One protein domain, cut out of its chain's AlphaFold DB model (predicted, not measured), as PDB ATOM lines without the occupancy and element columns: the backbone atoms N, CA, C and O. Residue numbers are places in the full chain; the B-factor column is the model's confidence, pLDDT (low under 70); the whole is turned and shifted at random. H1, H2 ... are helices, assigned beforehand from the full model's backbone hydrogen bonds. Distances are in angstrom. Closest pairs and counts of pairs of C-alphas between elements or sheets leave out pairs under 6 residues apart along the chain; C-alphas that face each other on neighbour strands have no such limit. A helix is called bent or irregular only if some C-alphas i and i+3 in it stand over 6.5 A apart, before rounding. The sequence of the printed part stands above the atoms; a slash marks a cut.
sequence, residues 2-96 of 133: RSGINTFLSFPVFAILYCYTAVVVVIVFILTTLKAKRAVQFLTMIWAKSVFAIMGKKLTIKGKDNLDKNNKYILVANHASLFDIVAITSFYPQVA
ATOM      1  N   ARG A   2      97.404 133.687  68.916       56.66
ATOM      2  CA  ARG A   2      98.188 133.959  70.152       56.66
ATOM      3  C   ARG A   2      99.648 134.408  69.921       56.66
ATOM      4  O   ARG A   2     100.220 135.077  70.771       56.66
ATOM      5  N   SER A   3     100.237 134.072  68.768       61.56
ATOM      6  CA  SER A   3     101.637 134.393  68.448       61.56
ATOM      7  C   SER A   3     101.899 135.893  68.270       61.56
ATOM      8  O   SER A   3     102.867 136.392  68.825       61.56
ATOM      9  N   GLY A   4     101.038 136.623  67.548       66.19
ATOM     10  CA  GLY A   4     101.277 138.041  67.233       66.19
ATOM     11  C   GLY A   4     101.232 138.955  68.461       66.19
ATOM     12  O   GLY A   4     102.057 139.850  68.597       66.19
ATOM     13  N   ILE A   5     100.327 138.668  69.402       69.62
ATOM     14  CA  ILE A   5     100.208 139.396  70.675       69.62
ATOM     15  C   ILE A   5     101.442 139.156  71.553       69.62
ATOM     16  O   ILE A   5     101.995 140.100  72.111       69.62
ATOM     17  N   ASN A   6     101.923 137.911  71.630       73.25
ATOM     18  CA  ASN A   6     103.139 137.588  72.375       73.25
ATOM     19  C   ASN A   6     104.371 138.262  71.763       73.25
ATOM     20  O   ASN A   6     105.205 138.773  72.503       73.25
ATOM     21  N   THR A   7     104.474 138.314  70.433       74.00
ATOM     22  CA  THR A   7     105.557 139.028  69.747       74.00
ATOM     23  C   THR A   7     105.500 140.529  70.040       74.00
ATOM     24  O   THR A   7     106.510 141.105  70.446       74.00
ATOM     25  N   PHE A   8     104.322 141.148  69.934       79.38
ATOM     26  CA  PHE A   8     104.132 142.572  70.222       79.38
ATOM     27  C   PHE A   8     104.476 142.931  71.674       79.38
ATOM     28  O   PHE A   8     105.172 143.911  71.909       79.38
ATOM     29  N   LEU A   9     104.066 142.107  72.643       81.56
ATOM     30  CA  LEU A   9     104.399 142.293  74.060       81.56
ATOM     31  C   LEU A   9     105.869 141.983  74.372       81.56
ATOM     32  O   LEU A   9     106.444 142.576  75.283       81.56
ATOM     33  N   SER A  10     106.498 141.074  73.627       86.25
ATOM     34  CA  SER A  10     107.900 140.714  73.850       86.25
ATOM     35  C   SER A  10     108.859 141.839  73.471       86.25
ATOM     36  O   SER A  10     109.855 142.036  74.161       86.25
ATOM     37  N   PHE A  11     108.549 142.612  72.429       90.56
ATOM     38  CA  PHE A  11     109.416 143.687  71.950       90.56
ATOM     39  C   PHE A  11     109.752 144.739  73.027       90.56
ATOM     40  O   PHE A  11     110.939 144.920  73.307       90.56
ATOM     41  N   PRO A  12     108.778 145.393  73.694       92.62
ATOM     42  CA  PRO A  12     109.079 146.372  74.737       92.62
ATOM     43  C   PRO A  12     109.758 145.732  75.954       92.62
ATOM     44  O   PRO A  12     110.659 146.332  76.533       92.62
ATOM     45  N   VAL A  13     109.389 144.497  76.317       92.88
ATOM     46  CA  VAL A  13     110.024 143.764  77.424       92.88
ATOM     47  C   VAL A  13     111.505 143.527  77.137       92.88
ATOM     48  O   VAL A  13     112.347 143.818  77.986       92.88
ATOM     49  N   PHE A  14     111.845 143.044  75.940       92.69
ATOM     50  CA  PHE A  14     113.235 142.839  75.543       92.69
ATOM     51  C   PHE A  14     113.988 144.160  75.398       92.69
ATOM     52  O   PHE A  14     115.130 144.232  75.839       92.69
ATOM     53  N   ALA A  15     113.367 145.217  74.868       94.81
ATOM     54  CA  ALA A  15     113.987 146.541  74.803       94.81
ATOM     55  C   ALA A  15     114.381 147.048  76.202       94.81
ATOM     56  O   ALA A  15     115.542 147.393  76.429       94.81
ATOM     57  N   ILE A  16     113.455 146.995  77.167       95.75
ATOM     58  CA  ILE A  16     113.721 147.349  78.571       95.75
ATOM     59  C   ILE A  16     114.829 146.464  79.144       95.75
ATOM     60  O   ILE A  16     115.768 146.968  79.761       95.75
ATOM     61  N   LEU A  17     114.753 145.151  78.915       95.50
ATOM     62  CA  LEU A  17     115.730 144.190  79.418       95.50
ATOM     63  C   LEU A  17     117.141 144.455  78.874       95.50
ATOM     64  O   LEU A  17     118.106 144.380  79.636       95.50
ATOM     65  N   TYR A  18     117.276 144.781  77.587       95.56
ATOM     66  CA  TYR A  18     118.564 145.083  76.963       95.56
ATOM     67  C   TYR A  18     119.137 146.405  77.465       95.56
ATOM     68  O   TYR A  18     120.309 146.434  77.841       95.56
ATOM     69  N   CYS A  19     118.331 147.468  77.556       97.38
ATOM     70  CA  CYS A  19     118.767 148.744  78.129       97.38
ATOM     71  C   CYS A  19     119.223 148.574  79.584       97.38
ATOM     72  O   CYS A  19     120.313 149.011  79.953       97.38
ATOM     73  N   TYR A  20     118.430 147.873  80.394       97.38
ATOM     74  CA  TYR A  20     118.774 147.555  81.776       97.38
ATOM     75  C   TYR A  20     120.073 146.741  81.873       97.38
ATOM     76  O   TYR A  20     120.968 147.074  82.650       97.38
ATOM     77  N   THR A  21     120.212 145.704  81.045       96.19
ATOM     78  CA  THR A  21     121.414 144.860  81.020       96.19
ATOM     79  C   THR A  21     122.647 145.651  80.595       96.19
ATOM     80  O   THR A  21     123.698 145.483  81.207       96.19
ATOM     81  N   ALA A  22     122.536 146.553  79.617       96.44
ATOM     82  CA  ALA A  22     123.644 147.403  79.188       96.44
ATOM     83  C   ALA A  22     124.168 148.281  80.336       96.44
ATOM     84  O   ALA A  22     125.375 148.317  80.578       96.44
ATOM     85  N   VAL A  23     123.272 148.913  81.103       97.56
ATOM     86  CA  VAL A  23     123.646 149.710  82.285       97.56
ATOM     87  C   VAL A  23     124.356 148.848  83.329       97.56
ATOM     88  O   VAL A  23     125.425 149.217  83.817       97.56
ATOM     89  N   VAL A  24     123.811 147.668  83.644       97.00
ATOM     90  CA  VAL A  24     124.440 146.750  84.606       97.00
ATOM     91  C   VAL A  24     125.822 146.304  84.132       97.00
ATOM     92  O   VAL A  24     126.747 146.273  84.941       97.00
ATOM     93  N   VAL A  25     125.995 145.992  82.845       95.88
ATOM     94  CA  VAL A  25     127.291 145.583  82.279       95.88
ATOM     95  C   VAL A  25     128.341 146.678  82.453       95.88
ATOM     96  O   VAL A  25     129.467 146.364  82.836       95.88
ATOM     97  N   VAL A  26     127.986 147.950  82.250       96.44
ATOM     98  CA  VAL A  26     128.904 149.080  82.483       96.44
ATOM     99  C   VAL A  26     129.336 149.145  83.950       96.44
ATOM    100  O   VAL A  26     130.529 149.247  84.238       96.44
ATOM    101  N   ILE A  27     128.398 149.012  84.892       97.06
ATOM    102  CA  ILE A  27     128.713 149.028  86.330       97.06
ATOM    103  C   ILE A  27     129.584 147.822  86.707       97.06
ATOM    104  O   ILE A  27     130.592 147.971  87.397       97.06
ATOM    105  N   VAL A  28     129.238 146.621  86.231       96.44
ATOM    106  CA  VAL A  28     130.020 145.397  86.460       96.44
ATOM    107  C   VAL A  28     131.427 145.536  85.896       96.44
ATOM    108  O   VAL A  28     132.380 145.110  86.549       96.44
ATOM    109  N   PHE A  29     131.586 146.146  84.722       96.12
ATOM    110  CA  PHE A  29     132.894 146.400  84.133       96.12
ATOM    111  C   PHE A  29     133.752 147.289  85.041       96.12
ATOM    112  O   PHE A  29     134.870 146.899  85.376       96.12
ATOM    113  N   ILE A  30     133.212 148.407  85.536       96.81
ATOM    114  CA  ILE A  30     133.910 149.294  86.486       96.81
ATOM    115  C   ILE A  30     134.277 148.542  87.774       96.81
ATOM    116  O   ILE A  30     135.415 148.579  88.230       96.81
ATOM    117  N   LEU A  31     133.347 147.789  88.361       97.00
ATOM    118  CA  LEU A  31     133.637 147.005  89.567       97.00
ATOM    119  C   LEU A  31     134.688 145.914  89.319       97.00
ATOM    120  O   LEU A  31     135.448 145.556  90.222       97.00
ATOM    121  N   THR A  32     134.749 145.397  88.094       96.19
ATOM    122  CA  THR A  32     135.746 144.410  87.684       96.19
ATOM    123  C   THR A  32     137.139 145.026  87.606       96.19
ATOM    124  O   THR A  32     138.088 144.405  88.086       96.19
ATOM    125  N   THR A  33     137.284 146.242  87.069       95.25
ATOM    126  CA  THR A  33     138.582 146.942  87.045       95.25
ATOM    127  C   THR A  33     139.069 147.274  88.457       95.25
ATOM    128  O   THR A  33     140.262 147.165  88.733       95.25
ATOM    129  N   LEU A  34     138.144 147.542  89.383       97.12
ATOM    130  CA  LEU A  34     138.410 147.713  90.816       97.12
ATOM    131  C   LEU A  34     138.631 146.390  91.576       97.12
ATOM    132  O   LEU A  34     138.815 146.402  92.792       97.12
ATOM    133  N   LYS A  35     138.593 145.236  90.894       96.19
ATOM    134  CA  LYS A  35     138.734 143.887  91.481       96.19
ATOM    135  C   LYS A  35     137.735 143.599  92.619       96.19
ATOM    136  O   LYS A  35     137.985 142.756  93.482       96.19
ATOM    137  N   ALA A  36     136.568 144.241  92.609       97.06
ATOM    138  CA  ALA A  36     135.558 144.151  93.662       97.06
ATOM    139  C   ALA A  36     134.689 142.879  93.537       97.06
ATOM    140  O   ALA A  36     133.477 142.948  93.331       97.06
ATOM    141  N   LYS A  37     135.299 141.691  93.676       96.38
ATOM    142  CA  LYS A  37     134.659 140.379  93.418       96.38
ATOM    143  C   LYS A  37     133.292 140.204  94.088       96.38
ATOM    144  O   LYS A  37     132.337 139.800  93.430       96.38
ATOM    145  N   ARG A  38     133.180 140.513  95.386       96.69
ATOM    146  CA  ARG A  38     131.919 140.353  96.138       96.69
ATOM    147  C   ARG A  38     130.813 141.270  95.610       96.69
ATOM    148  O   ARG A  38     129.678 140.824  95.475       96.69
ATOM    149  N   ALA A  39     131.150 142.516  95.270       97.62
ATOM    150  CA  ALA A  39     130.203 143.472  94.700       97.62
ATOM    151  C   ALA A  39     129.733 143.027  93.309       97.62
ATOM    152  O   ALA A  39     128.537 143.046  93.031       97.62
ATOM    153  N   VAL A  40     130.651 142.534  92.471       97.12
ATOM    154  CA  VAL A  40     130.333 141.957  91.156       97.12
ATOM    155  C   VAL A  40     129.383 140.761  91.283       97.12
ATOM    156  O   VAL A  40     128.360 140.715  90.600       97.12
ATOM    157  N   GLN A  41     129.669 139.811  92.177       97.06
ATOM    158  CA  GLN A  41     128.802 138.646  92.413       97.06
ATOM    159  C   GLN A  41     127.420 139.048  92.949       97.06
ATOM    160  O   GLN A  41     126.405 138.479  92.557       97.06
ATOM    161  N   PHE A  42     127.362 140.044  93.830       97.69
ATOM    162  CA  PHE A  42     126.100 140.547  94.361       97.69
ATOM    163  C   PHE A  42     125.260 141.245  93.284       97.69
ATOM    164  O   PHE A  42     124.081 140.931  93.120       97.69
ATOM    165  N   LEU A  43     125.871 142.137  92.502       97.81
ATOM    166  CA  LEU A  43     125.189 142.873  91.439       97.81
ATOM    167  C   LEU A  43     124.697 141.942  90.325       97.81
ATOM    168  O   LEU A  43     123.564 142.077  89.869       97.81
ATOM    169  N   THR A  44     125.505 140.957  89.927       97.06
ATOM    170  CA  THR A  44     125.094 139.943  88.940       97.06
ATOM    171  C   THR A  44     123.969 139.049  89.456       97.06
ATOM    172  O   THR A  44     123.078 138.714  88.681       97.06
ATOM    173  N   MET A  45     123.926 138.729  90.757       97.69
ATOM    174  CA  MET A  45     122.776 138.043  91.364       97.69
ATOM    175  C   MET A  45     121.502 138.893  91.276       97.69
ATOM    176  O   MET A  45     120.443 138.374  90.919       97.69
ATOM    177  N   ILE A  46     121.586 140.188  91.603       98.12
ATOM    178  CA  ILE A  46     120.440 141.107  91.527       98.12
ATOM    179  C   ILE A  46     119.939 141.210  90.089       98.12
ATOM    180  O   ILE A  46     118.745 141.040  89.859       98.12
ATOM    181  N   TRP A  47     120.847 141.428  89.136       98.12
ATOM    182  CA  TRP A  47     120.525 141.455  87.711       98.12
ATOM    183  C   TRP A  47     119.862 140.154  87.255       98.12
ATOM    184  O   TRP A  47     118.831 140.170  86.592       98.12
ATOM    185  N   ALA A  48     120.386 139.007  87.677       97.69
ATOM    186  CA  ALA A  48     119.814 137.722  87.310       97.69
ATOM    187  C   ALA A  48     118.389 137.528  87.861       97.69
ATOM    188  O   ALA A  48     117.519 137.011  87.163       97.69
ATOM    189  N   LYS A  49     118.115 137.973  89.095       97.19
ATOM    190  CA  LYS A  49     116.755 137.960  89.663       97.19
ATOM    191  C   LYS A  49     115.815 138.915  88.927       97.19
ATOM    192  O   LYS A  49     114.667 138.555  88.669       97.19
ATOM    193  N   SER A  50     116.282 140.118  88.600       97.12
ATOM    194  CA  SER A  50     115.458 141.136  87.946       97.12
ATOM    195  C   SER A  50     115.123 140.780  86.499       97.12
ATOM    196  O   SER A  50     114.032 141.125  86.060       97.12
ATOM    197  N   VAL A  51     115.964 140.017  85.788       97.38
ATOM    198  CA  VAL A  51     115.640 139.476  84.451       97.38
ATOM    199  C   VAL A  51     114.304 138.725  84.474       97.38
ATOM    200  O   VAL A  51     113.414 139.025  83.679       97.38
ATOM    201  N   PHE A  52     114.114 137.796  85.417       96.38
ATOM    202  CA  PHE A  52     112.854 137.053  85.534       96.38
ATOM    203  C   PHE A  52     111.677 137.964  85.908       96.38
ATOM    204  O   PHE A  52     110.585 137.796  85.365       96.38
ATOM    205  N   ALA A  53     111.905 138.962  86.768       95.06
ATOM    206  CA  ALA A  53     110.881 139.934  87.149       95.06
ATOM    207  C   ALA A  53     110.429 140.809  85.963       95.06
ATOM    208  O   ALA A  53     109.229 140.936  85.736       95.06
ATOM    209  N   ILE A  54     111.367 141.341  85.167       94.50
ATOM    210  CA  ILE A  54     111.092 142.146  83.961       94.50
ATOM    211  C   ILE A  54     110.303 141.326  82.936       94.50
ATOM    212  O   ILE A  54     109.382 141.830  82.301       94.50
ATOM    213  N   MET A  55     110.617 140.037  82.810       92.62
ATOM    214  CA  MET A  55     109.894 139.122  81.926       92.62
ATOM    215  C   MET A  55     108.529 138.671  82.474       92.62
ATOM    216  O   MET A  55     107.840 137.888  81.815       92.62
ATOM    217  N   GLY A  56     108.146 139.089  83.685       92.44
ATOM    218  CA  GLY A  56     106.919 138.638  84.345       92.44
ATOM    219  C   GLY A  56     106.913 137.135  84.640       92.44
ATOM    220  O   GLY A  56     105.860 136.495  84.621       92.44
ATOM    221  N   LYS A  57     108.087 136.529  84.859       91.94
ATOM    222  CA  LYS A  57     108.250 135.096  85.133       91.94
ATOM    223  C   LYS A  57     108.645 134.858  86.584       91.94
ATOM    224  O   LYS A  57     109.556 135.480  87.118       91.94
ATOM    225  N   LYS A  58     107.984 133.888  87.218       93.75
ATOM    226  CA  LYS A  58     108.326 133.434  88.567       93.75
ATOM    227  C   LYS A  58     109.328 132.284  88.489       93.75
ATOM    228  O   LYS A  58     108.965 131.178  88.094       93.75
ATOM    229  N   LEU A  59     110.566 132.530  88.909       94.75
ATOM    230  CA  LEU A  59     111.551 131.471  89.110       94.75
ATOM    231  C   LEU A  59     111.293 130.782  90.458       94.75
ATOM    232  O   LEU A  59     111.307 131.432  91.502       94.75
ATOM    233  N   THR A  60     111.060 129.470  90.439       95.06
ATOM    234  CA  THR A  60     110.887 128.661  91.656       95.06
ATOM    235  C   THR A  60     112.077 127.730  91.813       95.06
ATOM    236  O   THR A  60     112.373 126.952  90.912       95.06
ATOM    237  N   ILE A  61     112.741 127.801  92.963       94.69
ATOM    238  CA  ILE A  61     113.905 126.975  93.288       94.69
ATOM    239  C   ILE A  61     113.492 126.029  94.410       94.69
ATOM    240  O   ILE A  61     113.004 126.478  95.447       94.69
ATOM    241  N   LYS A  62     113.677 124.728  94.201       96.12
ATOM    242  CA  LYS A  62     113.437 123.685  95.206       96.12
ATOM    243  C   LYS A  62     114.769 123.042  95.585       96.12
ATOM    244  O   LYS A  62     115.642 122.925  94.731       96.12
ATOM    245  N   GLY A  63     114.920 122.645  96.849       94.12
ATOM    246  CA  GLY A  63     116.146 122.000  97.336       94.12
ATOM    247  C   GLY A  63     117.351 122.939  97.432       94.12
ATOM    248  O   GLY A  63     118.482 122.505  97.242       94.12
ATOM    249  N   LYS A  64     117.129 124.232  97.708       92.12
ATOM    250  CA  LYS A  64     118.221 125.205  97.885       92.12
ATOM    251  C   LYS A  64     119.149 124.829  99.048       92.12
ATOM    252  O   LYS A  64     120.334 125.137  98.995       92.12
ATOM    253  N   ASP A  65     118.616 124.133 100.047       93.19
ATOM    254  CA  ASP A  65     119.347 123.676 101.232       93.19
ATOM    255  C   ASP A  65     120.337 122.540 100.927       93.19
ATOM    256  O   ASP A  65     121.229 122.276 101.723       93.19
ATOM    257  N   ASN A  66     120.252 121.922  99.741       93.19
ATOM    258  CA  ASN A  66     121.249 120.955  99.271       93.19
ATOM    259  C   ASN A  66     122.578 121.623  98.869       93.19
ATOM    260  O   ASN A  66     123.549 120.932  98.569       93.19
ATOM    261  N   LEU A  67     122.623 122.960  98.790       91.31
ATOM    262  CA  LEU A  67     123.839 123.705  98.475       91.31
ATOM    263  C   LEU A  67     124.696 123.865  99.732       91.31
ATOM    264  O   LEU A  67     124.374 124.665 100.611       91.31
ATOM    265  N   ASP A  68     125.826 123.168  99.773       90.25
ATOM    266  CA  ASP A  68     126.768 123.247 100.886       90.25
ATOM    267  C   ASP A  68     127.980 124.130 100.561       90.25
ATOM    268  O   ASP A  68     128.912 123.742  99.864       90.25
ATOM    269  N   LYS A  69     128.023 125.331 101.135       85.75
ATOM    270  CA  LYS A  69     129.132 126.268 100.904       85.75
ATOM    271  C   LYS A  69     130.481 125.787 101.450       85.75
ATOM    272  O   LYS A  69     131.503 126.357 101.071       85.75
ATOM    273  N   ASN A  70     130.493 124.794 102.335       90.38
ATOM    274  CA  ASN A  70     131.711 124.272 102.951       90.38
ATOM    275  C   ASN A  70     132.331 123.125 102.147       90.38
ATOM    276  O   ASN A  70     133.492 122.787 102.369       90.38
ATOM    277  N   ASN A  71     131.591 122.559 101.191       91.50
ATOM    278  CA  ASN A  71     132.041 121.445 100.368       91.50
ATOM    279  C   ASN A  71     132.227 121.854  98.903       91.50
ATOM    280  O   ASN A  71     131.524 122.705  98.358       91.50
ATOM    281  N   LYS A  72     133.204 121.228  98.238       90.00
ATOM    282  CA  LYS A  72     133.442 121.411  96.801       90.00
ATOM    283  C   LYS A  72     132.641 120.374  96.024       90.00
ATOM    284  O   LYS A  72     132.792 119.180  96.257       90.00
ATOM    285  N   TYR A  73     131.843 120.827  95.067       92.31
ATOM    286  CA  TYR A  73     131.080 119.963  94.169       92.31
ATOM    287  C   TYR A  73     130.893 120.626  92.807       92.31
ATOM    288  O   TYR A  73     131.104 121.829  92.641       92.31
ATOM    289  N   ILE A  74     130.485 119.824  91.826       91.62
ATOM    290  CA  ILE A  74     130.140 120.290  90.485       91.62
ATOM    291  C   ILE A  74     128.619 120.385  90.402       91.62
ATOM    292  O   ILE A  74     127.918 119.393  90.591       91.62
ATOM    293  N   LEU A  75     128.109 121.583  90.111       92.88
ATOM    294  CA  LEU A  75     126.698 121.768  89.793       92.88
ATOM    295  C   LEU A  75     126.469 121.366  88.334       92.88
ATOM    296  O   LEU A  75     127.005 122.002  87.427       92.88
ATOM    297  N   VAL A  76     125.669 120.327  88.112       93.25
ATOM    298  CA  VAL A  76     125.302 119.857  86.772       93.25
ATOM    299  C   VAL A  76     123.835 120.189  86.528       93.25
ATOM    300  O   VAL A  76     122.975 119.850  87.338       93.25
ATOM    301  N   ALA A  77     123.555 120.858  85.414       91.88
ATOM    302  CA  ALA A  77     122.208 121.195  84.976       91.88
ATOM    303  C   ALA A  77     122.008 120.737  83.530       91.88
ATOM    304  O   ALA A  77     122.953 120.710  82.738       91.88
ATOM    305  N   ASN A  78     120.773 120.394  83.178       94.56
ATOM    306  CA  ASN A  78     120.384 120.261  81.780       94.56
ATOM    307  C   ASN A  78     120.550 121.615  81.069       94.56
ATOM    308  O   ASN A  78     120.248 122.653  81.654       94.56
ATOM    309  N   HIS A  79     121.002 121.606  79.810       92.06
ATOM    310  CA  HIS A  79     121.154 122.834  79.031       92.06
ATOM    311  C   HIS A  79     119.944 123.039  78.116       92.06
ATOM    312  O   HIS A  79     119.839 122.408  77.065       92.06
ATOM    313  N   ALA A  80     119.006 123.878  78.543       93.19
ATOM    314  CA  ALA A  80     117.760 124.136  77.827       93.19
ATOM    315  C   ALA A  80     117.755 125.507  77.141       93.19
ATOM    316  O   ALA A  80     117.039 125.693  76.157       93.19
ATOM    317  N   SER A  81     118.506 126.483  77.661       93.31
ATOM    318  CA  SER A  81     118.495 127.844  77.124       93.31
ATOM    319  C   SER A  81     119.639 128.721  77.642       93.31
ATOM    320  O   SER A  81     120.359 128.392  78.578       93.31
ATOM    321  N   LEU A  82     119.736 129.935  77.098       91.38
ATOM    322  CA  LEU A  82     120.590 130.988  77.660       91.38
ATOM    323  C   LEU A  82     120.186 131.403  79.088       91.38
ATOM    324  O   LEU A  82     121.017 131.917  79.836       91.38
ATOM    325  N   PHE A  83     118.932 131.166  79.492       94.38
ATOM    326  CA  PHE A  83     118.455 131.499  80.834       94.38
ATOM    327  C   PHE A  83     119.012 130.580  81.919       94.38
ATOM    328  O   PHE A  83     118.866 130.914  83.091       94.38
ATOM    329  N   ASP A  84     119.690 129.484  81.573       95.75
ATOM    330  CA  ASP A  84     120.255 128.554  82.556       95.75
ATOM    331  C   ASP A  84     121.309 129.259  83.431       95.75
ATOM    332  O   ASP A  84     121.286 129.166  84.661       95.75
ATOM    333  N   ILE A  85     122.174 130.069  82.805       95.19
ATOM    334  CA  ILE A  85     123.184 130.880  83.504       95.19
ATOM    335  C   ILE A  85     122.511 131.913  84.410       95.19
ATOM    336  O   ILE A  85     122.917 132.101  85.560       95.19
ATOM    337  N   VAL A  86     121.459 132.563  83.910       96.62
ATOM    338  CA  VAL A  86     120.696 133.574  84.653       96.62
ATOM    339  C   VAL A  86     120.006 132.931  85.860       96.62
ATOM    340  O   VAL A  86     120.122 133.424  86.978       96.62
ATOM    341  N   ALA A  87     119.350 131.787  85.673       96.75
ATOM    342  CA  ALA A  87     118.666 131.057  86.733       96.75
ATOM    343  C   ALA A  87     119.631 130.688  87.863       96.75
ATOM    344  O   ALA A  87     119.376 131.050  89.011       96.75
ATOM    345  N   ILE A  88     120.763 130.052  87.553       96.62
ATOM    346  CA  ILE A  88     121.756 129.647  88.561       96.62
ATOM    347  C   ILE A  88     122.365 130.870  89.257       96.62
ATOM    348  O   ILE A  88     122.420 130.920  90.487       96.62
ATOM    349  N   THR A  89     122.746 131.904  88.501       96.44
ATOM    350  CA  THR A  89     123.334 133.135  89.064       96.44
ATOM    351  C   THR A  89     122.374 133.840  90.025       96.44
ATOM    352  O   THR A  89     122.811 134.423  91.018       96.44
ATOM    353  N   SER A  90     121.060 133.746  89.791       96.50
ATOM    354  CA  SER A  90     120.040 134.386  90.631       96.50
ATOM    355  C   SER A  90     119.999 133.858  92.072       96.50
ATOM    356  O   SER A  90     119.577 134.583  92.975       96.50
ATOM    357  N   PHE A  91     120.444 132.622  92.321       94.38
ATOM    358  CA  PHE A  91     120.442 132.030  93.664       94.38
ATOM    359  C   PHE A  91     121.816 131.588  94.159       94.38
ATOM    360  O   PHE A  91     121.986 131.448  95.374       94.38
ATOM    361  N   TYR A  92     122.789 131.409  93.263       94.75
ATOM    362  CA  TYR A  92     124.139 130.964  93.596       94.75
ATOM    363  C   TYR A  92     125.221 131.658  92.741       94.75
ATOM    364  O   TYR A  92     125.892 131.024  91.928       94.75
ATOM    365  N   PRO A  93     125.463 132.970  92.933       94.19
ATOM    366  CA  PRO A  93     126.409 133.749  92.120       94.19
ATOM    367  C   PRO A  93     127.886 133.459  92.429       94.19
ATOM    368  O   PRO A  93     128.774 134.029  91.802       94.19
ATOM    369  N   GLN A  94     128.169 132.627  93.438       92.31
ATOM    370  CA  GLN A  94     129.533 132.202  93.763       92.31
ATOM    371  C   GLN A  94     130.023 131.053  92.875       92.31
ATOM    372  O   GLN A  94     131.191 130.683  92.979       92.31
ATOM    373  N   VAL A  95     129.154 130.493  92.027       92.56
ATOM    374  CA  VAL A  95     129.504 129.399  91.121       92.56
ATOM    375  C   VAL A  95     130.658 129.797  90.195       92.56
ATOM    376  O   VAL A  95     130.660 130.872  89.594       92.56
ATOM    377  N   ALA A  96     131.643 128.909  90.079       92.19
ATOM    378  CA  ALA A  96     132.664 128.989  89.047       92.19
ATOM    379  C   ALA A  96     132.105 128.368  87.764       92.19
ATOM    380  O   ALA A  96     131.734 127.195  87.738       92.19
TER     381      ALA A  96
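This is residues 2 to 96 of the 133 residues of the protein "PlsC domain-containing protein" of Bacteroidales bacterium (UniProt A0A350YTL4). A helical hairpin of one very long helix, H1, and a shorter one, H2, has a short third helix, H3, packed across H2 on the side away from H1; the first residues of H1, 2 to 9, stick out free. Between H2 and H3 a long loop, residues 55 to 82, swings out beyond H3. The printed part has 95 residues with three named helices, H1, H2 and H3 in that order, and no named strand; the class is all helix. The whole is loose and flat, with a radius of gyration of the C-alphas of 15.5 A and spans of 49 by 34 by 18 A.

H1 holds residues 2 to 33 and is 45.7 A long, from C-alpha 2 at (98.188, 133.959, 70.152) to C-alpha 33 at (138.582, 146.942, 87.045). It has a kink of 28 degrees near residue 9; it is neither bent nor irregular, but only just: C-alphas 9 and 12 are 6.2 A apart. H2, residues 37 to 54, is 25.5 A long. H3, residues 83 to 91, is 13.0 A long and ends with C-alpha 91 at (120.442, 132.030, 93.664).

H1 and H2 form a helical hairpin: they touch at a shallow tilt of 11 degrees, opposite ways, and their closest C-alphas, those of Val 28 and Val 40, are 5.8 A apart. H2 touches H3 with residues 44 to 51 alone, at a steep tilt of 61 degrees, opposite ways; the closest C-alphas, of Met 45 and Ser 90, are 4.6 A apart. H1 and H3 are apart. O i to N i+4 pairs within hydrogen-bond range number 26 of 28 in H1, 13 of 14 in H2 and 4 of 5 in H3.

The two C-alphas farthest apart, those of Gly 4 and Asn 70, are 48.9 A apart. The printed part has no cut. The link from H1 to H2 is tight, with 3 residues, and that from H2 to H3 is long, with 28. Mean pLDDT of the printed part is 92.7; residues 2 to 5 are under 70.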